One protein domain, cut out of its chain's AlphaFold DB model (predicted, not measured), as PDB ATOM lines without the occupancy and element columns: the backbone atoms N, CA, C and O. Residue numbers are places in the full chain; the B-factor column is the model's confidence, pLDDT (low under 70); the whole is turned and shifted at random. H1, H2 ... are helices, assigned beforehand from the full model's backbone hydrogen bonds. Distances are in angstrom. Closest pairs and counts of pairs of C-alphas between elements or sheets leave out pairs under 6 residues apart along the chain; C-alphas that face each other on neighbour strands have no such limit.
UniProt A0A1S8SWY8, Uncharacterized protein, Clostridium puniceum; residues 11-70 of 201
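Overview. This is residues 11 to 70 of the 201 residues of an uncharacterized protein of Clostridium puniceum (UniProt A0A1S8SWY8). Residues 11 to 26 of H1 stick out as a long arm from a small body where H2 and H4 cross and H3 folds back. The 60 residues printed include four named helices, H1 to H4: all helix. The whole is loose, radius of gyration of the C-alphas 14.1 A, spanning 47 by 26 by 14 A.

Arrangement. H1, residues 11 to 28, is apart from H2, residues 32 to 44, H3, residues 47 to 55, and H4, residues 57 to 67. H2 and H4 touch, about perpendicular at 88 degrees, C-alphas 38 and 64 closest at 5.2 A. H3 and H4 only just touch, only at the corner, with 3 pairs of C-alphas within 8 A, those of 53 and 60 closest. In each helix every O i to N i+4 pair is within hydrogen-bond range.

Along the chain. H1 measures 25.7 A from C-alpha 11, (5.178, -29.683, 20.892), to C-alpha 28. H4 ends at C-alpha 67, (-8.634, -53.727, -12.493).

Size, cuts and confidence. The three links are tight. The printed part has no cut, and no printed residue is under 70.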
ATOM      1  N   VAL A  11       4.897 -28.244  20.803       86.50
ATOM      2  CA  VAL A  11       5.178 -29.683  20.892       86.50
ATOM      3  C   VAL A  11       4.116 -30.487  20.139       86.50
ATOM      4  O   VAL A  11       4.469 -31.325  19.312       86.50
ATOM      5  N   ILE A  12       2.829 -30.203  20.367       89.12
ATOM      6  CA  ILE A  12       1.717 -30.890  19.688       89.12
ATOM      7  C   ILE A  12       1.719 -30.585  18.185       89.12
ATOM      8  O   ILE A  12       1.559 -31.492  17.374       89.12
ATOM      9  N   GLN A  13       2.010 -29.341  17.793       86.75
ATOM     10  CA  GLN A  13       2.193 -28.965  16.388       86.75
ATOM     11  C   GLN A  13       3.292 -29.787  15.699       86.75
ATOM     12  O   GLN A  13       3.122 -30.194  14.553       86.75
ATOM     13  N   LYS A  14       4.402 -30.075  16.393       88.38
ATOM     14  CA  LYS A  14       5.491 -30.893  15.845       88.38
ATOM     15  C   LYS A  14       5.080 -32.353  15.634       88.38
ATOM     16  O   LYS A  14       5.451 -32.924  14.613       88.38
ATOM     17  N   PHE A  15       4.312 -32.938  16.555       89.38
ATOM     18  CA  PHE A  15       3.753 -34.284  16.371       89.38
ATOM     19  C   PHE A  15       2.828 -34.342  15.150       89.38
ATOM     20  O   PHE A  15       3.082 -35.139  14.250       89.38
ATOM     21  N   MET A  16       1.862 -33.422  15.049       87.56
ATOM     22  CA  MET A  16       0.959 -33.341  13.889       87.56
ATOM     23  C   MET A  16       1.727 -33.159  12.572       87.56
ATOM     24  O   MET A  16       1.409 -33.778  11.563       87.56
ATOM     25  N   MET A  17       2.775 -32.328  12.569       88.44
ATOM     26  CA  MET A  17       3.592 -32.110  11.376       88.44
ATOM     27  C   MET A  17       4.339 -33.377  10.938       88.44
ATOM     28  O   MET A  17       4.468 -33.632   9.741       88.44
ATOM     29  N   ASN A  18       4.828 -34.179  11.887       91.31
ATOM     30  CA  ASN A  18       5.468 -35.456  11.578       91.31
ATOM     31  C   ASN A  18       4.473 -36.454  10.973       91.31
ATOM     32  O   ASN A  18       4.819 -37.123  10.003       91.31
ATOM     33  N   GLU A  19       3.250 -36.521  11.499       90.94
ATOM     34  CA  GLU A  19       2.182 -37.366  10.952       90.94
ATOM     35  C   GLU A  19       1.816 -36.941   9.525       90.94
ATOM     36  O   GLU A  19       1.829 -37.771   8.619       90.94
ATOM     37  N   ILE A  20       1.616 -35.642   9.283       90.06
ATOM     38  CA  ILE A  20       1.355 -35.107   7.937       90.06
ATOM     39  C   ILE A  20       2.496 -35.447   6.978       90.06
ATOM     40  O   ILE A  20       2.247 -35.910   5.869       90.06
ATOM     41  N   ASN A  21       3.751 -35.252   7.389       90.75
ATOM     42  CA  ASN A  21       4.900 -35.594   6.550       90.75
ATOM     43  C   ASN A  21       4.963 -37.098   6.252       90.75
ATOM     44  O   ASN A  21       5.306 -37.480   5.138       90.75
ATOM     45  N   SER A  22       4.614 -37.948   7.220       90.25
ATOM     46  CA  SER A  22       4.525 -39.395   7.009       90.25
ATOM     47  C   SER A  22       3.469 -39.739   5.959       90.25
ATOM     48  O   SER A  22       3.730 -40.546   5.068       90.25
ATOM     49  N   VAL A  23       2.304 -39.088   6.017       89.06
ATOM     50  CA  VAL A  23       1.239 -39.245   5.020       89.06
ATOM     51  C   VAL A  23       1.710 -38.766   3.643       89.06
ATOM     52  O   VAL A  23       1.617 -39.517   2.679       89.06
ATOM     53  N   ILE A  24       2.292 -37.567   3.537       89.06
ATOM     54  CA  ILE A  24       2.815 -37.025   2.268       89.06
ATOM     55  C   ILE A  24       3.860 -37.962   1.654       89.06
ATOM     56  O   ILE A  24       3.807 -38.250   0.457       89.06
ATOM     57  N   ASN A  25       4.791 -38.465   2.466       90.06
ATOM     58  CA  ASN A  25       5.820 -39.395   2.008       90.06
ATOM     59  C   ASN A  25       5.214 -40.707   1.499       90.06
ATOM     60  O   ASN A  25       5.699 -41.242   0.507       90.06
ATOM     61  N   ARG A  26       4.141 -41.209   2.128       88.94
ATOM     62  CA  ARG A  26       3.418 -42.396   1.652       88.94
ATOM     63  C   ARG A  26       2.906 -42.197   0.226       88.94
ATOM     64  O   ARG A  26       3.220 -43.011  -0.633       88.94
ATOM     65  N   TYR A  27       2.188 -41.104  -0.035       87.81
ATOM     66  CA  TYR A  27       1.647 -40.815  -1.369       87.81
ATOM     67  C   TYR A  27       2.738 -40.519  -2.402       87.81
ATOM     68  O   TYR A  27       2.633 -40.939  -3.548       87.81
ATOM     69  N   SER A  28       3.820 -39.855  -1.995       87.56
ATOM     70  CA  SER A  28       4.928 -39.502  -2.894       87.56
ATOM     71  C   SER A  28       5.709 -40.718  -3.413       87.56
ATOM     72  O   SER A  28       6.421 -40.604  -4.405       87.56
ATOM     73  N   ASN A  29       5.586 -41.874  -2.752       89.38
ATOM     74  CA  ASN A  29       6.235 -43.129  -3.143       89.38
ATOM     75  C   ASN A  29       5.356 -44.021  -4.038       89.38
ATOM     76  O   ASN A  29       5.766 -45.128  -4.386       89.38
ATOM     77  N   ILE A  30       4.147 -43.579  -4.385       90.50
ATOM     78  CA  ILE A  30       3.247 -44.315  -5.273       90.50
ATOM     79  C   ILE A  30       3.593 -43.972  -6.722       90.50
ATOM     80  O   ILE A  30       3.816 -42.815  -7.072       90.50
ATOM     81  N   GLU A  31       3.637 -44.995  -7.570       91.50
ATOM     82  CA  GLU A  31       3.876 -44.826  -9.000       91.50
ATOM     83  C   GLU A  31       2.751 -43.996  -9.651       91.50
ATOM     84  O   GLU A  31       1.580 -44.324  -9.441       91.50
ATOM     85  N   PRO A  32       3.068 -42.978 -10.481       90.56
ATOM     86  CA  PRO A  32       2.074 -42.124 -11.142       90.56
ATOM     87  C   PRO A  32       0.949 -42.894 -11.840       90.56
ATOM     88  O   PRO A  32      -0.220 -42.554 -11.686       90.56
ATOM     89  N   LYS A  33       1.290 -44.002 -12.507       89.56
ATOM     90  CA  LYS A  33       0.334 -44.871 -13.203       89.56
ATOM     91  C   LYS A  33      -0.767 -45.420 -12.289       89.56
ATOM     92  O   LYS A  33      -1.906 -45.592 -12.704       89.56
ATOM     93  N   LYS A  34      -0.454 -45.679 -11.017       90.88
ATOM     94  CA  LYS A  34      -1.449 -46.176 -10.062       90.88
ATOM     95  C   LYS A  34      -2.429 -45.092  -9.622       90.88
ATOM     96  O   LYS A  34      -3.567 -45.420  -9.306       90.88
ATOM     97  N   PHE A  35      -2.015 -43.822  -9.618       90.56
ATOM     98  CA  PHE A  35      -2.955 -42.718  -9.420       90.56
ATOM     99  C   PHE A  35      -3.934 -42.626 -10.587       90.56
ATOM    100  O   PHE A  35      -5.129 -42.515 -10.340       90.56
ATOM    101  N   GLU A  36      -3.457 -42.783 -11.826       91.31
ATOM    102  CA  GLU A  36      -4.322 -42.820 -13.014       91.31
ATOM    103  C   GLU A  36      -5.364 -43.948 -12.919       91.31
ATOM    104  O   GLU A  36      -6.540 -43.718 -13.195       91.31
ATOM    105  N   TYR A  37      -4.979 -45.143 -12.452       91.19
ATOM    106  CA  TYR A  37      -5.934 -46.234 -12.218       91.19
ATOM    107  C   TYR A  37      -6.981 -45.892 -11.156       91.19
ATOM    108  O   TYR A  37      -8.163 -46.182 -11.343       91.19
ATOM    109  N   VAL A  38      -6.573 -45.279 -10.038       91.69
ATOM    110  CA  VAL A  38      -7.514 -44.868  -8.982       91.69
ATOM    111  C   VAL A  38      -8.476 -43.806  -9.505       91.69
ATOM    112  O   VAL A  38      -9.678 -43.920  -9.290       91.69
ATOM    113  N   GLU A  39      -7.984 -42.803 -10.228       91.00
ATOM    114  CA  GLU A  39      -8.828 -41.772 -10.837       91.00
ATOM    115  C   GLU A  39      -9.812 -42.374 -11.848       91.00
ATOM    116  O   GLU A  39     -11.002 -42.051 -11.810       91.00
ATOM    117  N   ALA A  40      -9.355 -43.303 -12.694       89.19
ATOM    118  CA  ALA A  40     -10.203 -44.008 -13.649       89.19
ATOM    119  C   ALA A  40     -11.305 -44.815 -12.945       89.19
ATOM    120  O   ALA A  40     -12.474 -44.696 -13.315       89.19
ATOM    121  N   LEU A  41     -10.967 -45.568 -11.895       89.81
ATOM    122  CA  LEU A  41     -11.935 -46.299 -11.075       89.81
ATOM    123  C   LEU A  41     -12.977 -45.352 -10.466       89.81
ATOM    124  O   LEU A  41     -14.173 -45.533 -10.681       89.81
ATOM    125  N   ILE A  42     -12.534 -44.308  -9.760       90.44
ATOM    126  CA  ILE A  42     -13.420 -43.339  -9.096       90.44
ATOM    127  C   ILE A  42     -14.301 -42.595 -10.107       90.44
ATOM    128  O   ILE A  42     -15.423 -42.211  -9.775       90.44
ATOM    129  N   SER A  43     -13.837 -42.397 -11.341       89.56
ATOM    130  CA  SER A  43     -14.644 -41.785 -12.403       89.56
ATOM    131  C   SER A  43     -15.796 -42.676 -12.883       89.56
ATOM    132  O   SER A  43     -16.813 -42.149 -13.325       89.56
ATOM    133  N   LYS A  44     -15.644 -44.001 -12.760       86.69
ATOM    134  CA  LYS A  44     -16.589 -45.014 -13.244       86.69
ATOM    135  C   LYS A  44     -17.588 -45.465 -12.180       86.69
ATOM    136  O   LYS A  44     -18.686 -45.848 -12.550       86.69
ATOM    137  N   VAL A  45     -17.233 -45.389 -10.896       84.75
ATOM    138  CA  VAL A  45     -18.129 -45.776  -9.793       84.75
ATOM    139  C   VAL A  45     -18.956 -44.611  -9.246       84.75
ATOM    140  O   VAL A  45     -18.517 -43.450  -9.221       84.75
ATOM    141  N   ASP A  46     -20.145 -44.935  -8.748       82.12
ATOM    142  CA  ASP A  46     -21.105 -44.014  -8.145       82.12
ATOM    143  C   ASP A  46     -21.702 -44.548  -6.824       82.12
ATOM    144  O   ASP A  46     -21.273 -45.563  -6.273       82.12
ATOM    145  N   GLY A  47     -22.631 -43.777  -6.248       80.06
ATOM    146  CA  GLY A  47     -23.372 -44.157  -5.044       80.06
ATOM    147  C   GLY A  47     -22.526 -44.316  -3.773       80.06
ATOM    148  O   GLY A  47     -21.478 -43.692  -3.606       80.06
ATOM    149  N   GLU A  48     -23.017 -45.151  -2.855       80.50
ATOM    150  CA  GLU A  48     -22.382 -45.413  -1.554       80.50
ATOM    151  C   GLU A  48     -20.988 -46.034  -1.696       80.50
ATOM    152  O   GLU A  48     -20.092 -45.741  -0.905       80.50
ATOM    153  N   PHE A  49     -20.775 -46.835  -2.741       79.88
ATOM    154  CA  PHE A  49     -19.500 -47.503  -2.968       79.88
ATOM    155  C   PHE A  49     -18.382 -46.523  -3.347       79.88
ATOM    156  O   PHE A  49     -17.258 -46.627  -2.852       79.88
ATOM    157  N   LYS A  50     -18.687 -45.513  -4.173       87.19
ATOM    158  CA  LYS A  50     -17.736 -44.431  -4.467       87.19
ATOM    159  C   LYS A  50     -17.307 -43.708  -3.192       87.19
ATOM    160  O   LYS A  50     -16.117 -43.464  -3.003       87.19
ATOM    161  N   GLU A  51     -18.262 -43.379  -2.326       88.31
ATOM    162  CA  GLU A  51     -17.980 -42.712  -1.052       88.31
ATOM    163  C   GLU A  51     -17.107 -43.589  -0.149       88.31
ATOM    164  O   GLU A  51     -16.144 -43.093   0.431       88.31
ATOM    165  N   GLU A  52     -17.367 -44.897  -0.095       86.06
ATOM    166  CA  GLU A  52     -16.534 -45.848   0.644       86.06
ATOM    167  C   GLU A  52     -15.077 -45.849   0.150       86.06
ATOM    168  O   GLU A  52     -14.145 -45.736   0.952       86.06
ATOM    169  N   LEU A  53     -14.860 -45.912  -1.168       87.38
ATOM    170  CA  LEU A  53     -13.516 -45.877  -1.754       87.38
ATOM    171  C   LEU A  53     -12.793 -44.545  -1.512       87.38
ATOM    172  O   LEU A  53     -11.572 -44.530  -1.361       87.38
ATOM    173  N   LEU A  54     -13.521 -43.429  -1.453       91.00
ATOM    174  CA  LEU A  54     -12.941 -42.119  -1.146       91.00
ATOM    175  C   LEU A  54     -12.485 -41.995   0.319       91.00
ATOM    176  O   LEU A  54     -11.611 -41.173   0.603       91.00
ATOM    177  N   GLN A  55     -13.024 -42.807   1.238       92.12
ATOM    178  CA  GLN A  55     -12.581 -42.845   2.640       92.12
ATOM    179  C   GLN A  55     -11.330 -43.709   2.857       92.12
ATOM    180  O   GLN A  55     -10.569 -43.453   3.792       92.12
ATOM    181  N   ASP A  56     -11.090 -44.708   2.004       90.50
ATOM    182  CA  ASP A  56      -9.951 -45.622   2.115       90.50
ATOM    183  C   ASP A  56      -9.177 -45.721   0.794       90.50
ATOM    184  O   ASP A  56      -9.440 -46.546  -0.085       90.50
ATOM    185  N   PHE A  57      -8.148 -44.880   0.687       90.75
ATOM    186  CA  PHE A  57      -7.277 -44.862  -0.480       90.75
ATOM    187  C   PHE A  57      -6.505 -46.175  -0.679       90.75
ATOM    188  O   PHE A  57      -6.261 -46.552  -1.820       90.75
ATOM    189  N   ASP A  58      -6.110 -46.878   0.388       89.69
ATOM    190  CA  ASP A  58      -5.352 -48.127   0.249       89.69
ATOM    191  C   ASP A  58      -6.257 -49.227  -0.346       89.69
ATOM    192  O   ASP A  58      -5.827 -49.989  -1.221       89.69
ATOM    193  N   LYS A  59      -7.542 -49.244   0.038       88.69
ATOM    194  CA  LYS A  59      -8.580 -50.077  -0.590       88.69
ATOM    195  C   LYS A  59      -8.812 -49.697  -2.056       88.69
ATOM    196  O   LYS A  59      -8.781 -50.582  -2.914       88.69
ATOM    197  N   ALA A  60      -8.986 -48.409  -2.357       90.56
ATOM    198  CA  ALA A  60      -9.176 -47.924  -3.728       90.56
ATOM    199  C   ALA A  60      -7.977 -48.254  -4.629       90.56
ATOM    200  O   ALA A  60      -8.153 -48.745  -5.741       90.56
ATOM    201  N   LEU A  61      -6.754 -48.061  -4.129       91.94
ATOM    202  CA  LEU A  61      -5.512 -48.377  -4.832       91.94
ATOM    203  C   LEU A  61      -5.401 -49.867  -5.152       91.94
ATOM    204  O   LEU A  61      -5.013 -50.225  -6.267       91.94
ATOM    205  N   LYS A  62      -5.730 -50.738  -4.191       89.94
ATOM    206  CA  LYS A  62      -5.703 -52.192  -4.388       89.94
ATOM    207  C   LYS A  62      -6.669 -52.607  -5.496       89.94
ATOM    208  O   LYS A  62      -6.247 -53.290  -6.425       89.94
ATOM    209  N   LEU A  63      -7.918 -52.150  -5.420       87.50
ATOM    210  CA  LEU A  63      -8.951 -52.458  -6.407       87.50
ATOM    211  C   LEU A  63      -8.595 -51.909  -7.796       87.50
ATOM    212  O   LEU A  63      -8.652 -52.634  -8.781       87.50
ATOM    213  N   ALA A  64      -8.157 -50.654  -7.872       89.69
ATOM    214  CA  ALA A  64      -7.746 -50.027  -9.123       89.69
ATOM    215  C   ALA A  64      -6.555 -50.745  -9.774       89.69
ATOM    216  O   ALA A  64      -6.500 -50.880 -10.990       89.69
ATOM    217  N   THR A  65      -5.612 -51.244  -8.971       89.69
ATOM    218  CA  THR A  65      -4.469 -52.021  -9.478       89.69
ATOM    219  C   THR A  65      -4.894 -53.403  -9.981       89.69
ATOM    220  O   THR A  65      -4.321 -53.890 -10.949       89.69
ATOM    221  N   GLU A  66      -5.881 -54.030  -9.337       87.19
ATOM    222  CA  GLU A  66      -6.458 -55.318  -9.749       87.19
ATOM    223  C   GLU A  66      -7.239 -55.192 -11.065       87.19
ATOM    224  O   GLU A  66      -7.114 -56.040 -11.943       87.19
ATOM    225  N   ILE A  67      -7.972 -54.087 -11.234       86.56
ATOM    226  CA  ILE A  67      -8.634 -53.727 -12.493       86.56
ATOM    227  C   ILE A  67      -7.600 -53.388 -13.575       86.56
ATOM    228  O   ILE A  67      -7.744 -53.811 -14.721       86.56
ATOM    229  N   GLY A  68      -6.545 -52.653 -13.226       84.81
ATOM    230  CA  GLY A  68      -5.469 -52.288 -14.142       84.81
ATOM    231  C   GLY A  68      -5.974 -51.506 -15.358       84.81
ATOM    232  O   GLY A  68      -6.650 -50.490 -15.221       84.81
ATOM    233  N   GLU A  69      -5.622 -51.976 -16.556       81.00
ATOM    234  CA  GLU A  69      -5.998 -51.352 -17.840       81.00
ATOM    235  C   GLU A  69      -7.258 -51.960 -18.469       81.00
ATOM    236  O   GLU A  69      -7.584 -51.632 -19.608       81.00
ATOM    237  N   ASN A  70      -7.957 -52.855 -17.763       78.50
ATOM    238  CA  ASN A  70      -9.173 -53.460 -18.294       78.50
ATOM    239  C   ASN A  70     -10.241 -52.385 -18.556       78.50
ATOM    240  O   ASN A  70     -10.489 -51.510 -17.717       78.50
TER     241      ASN A  70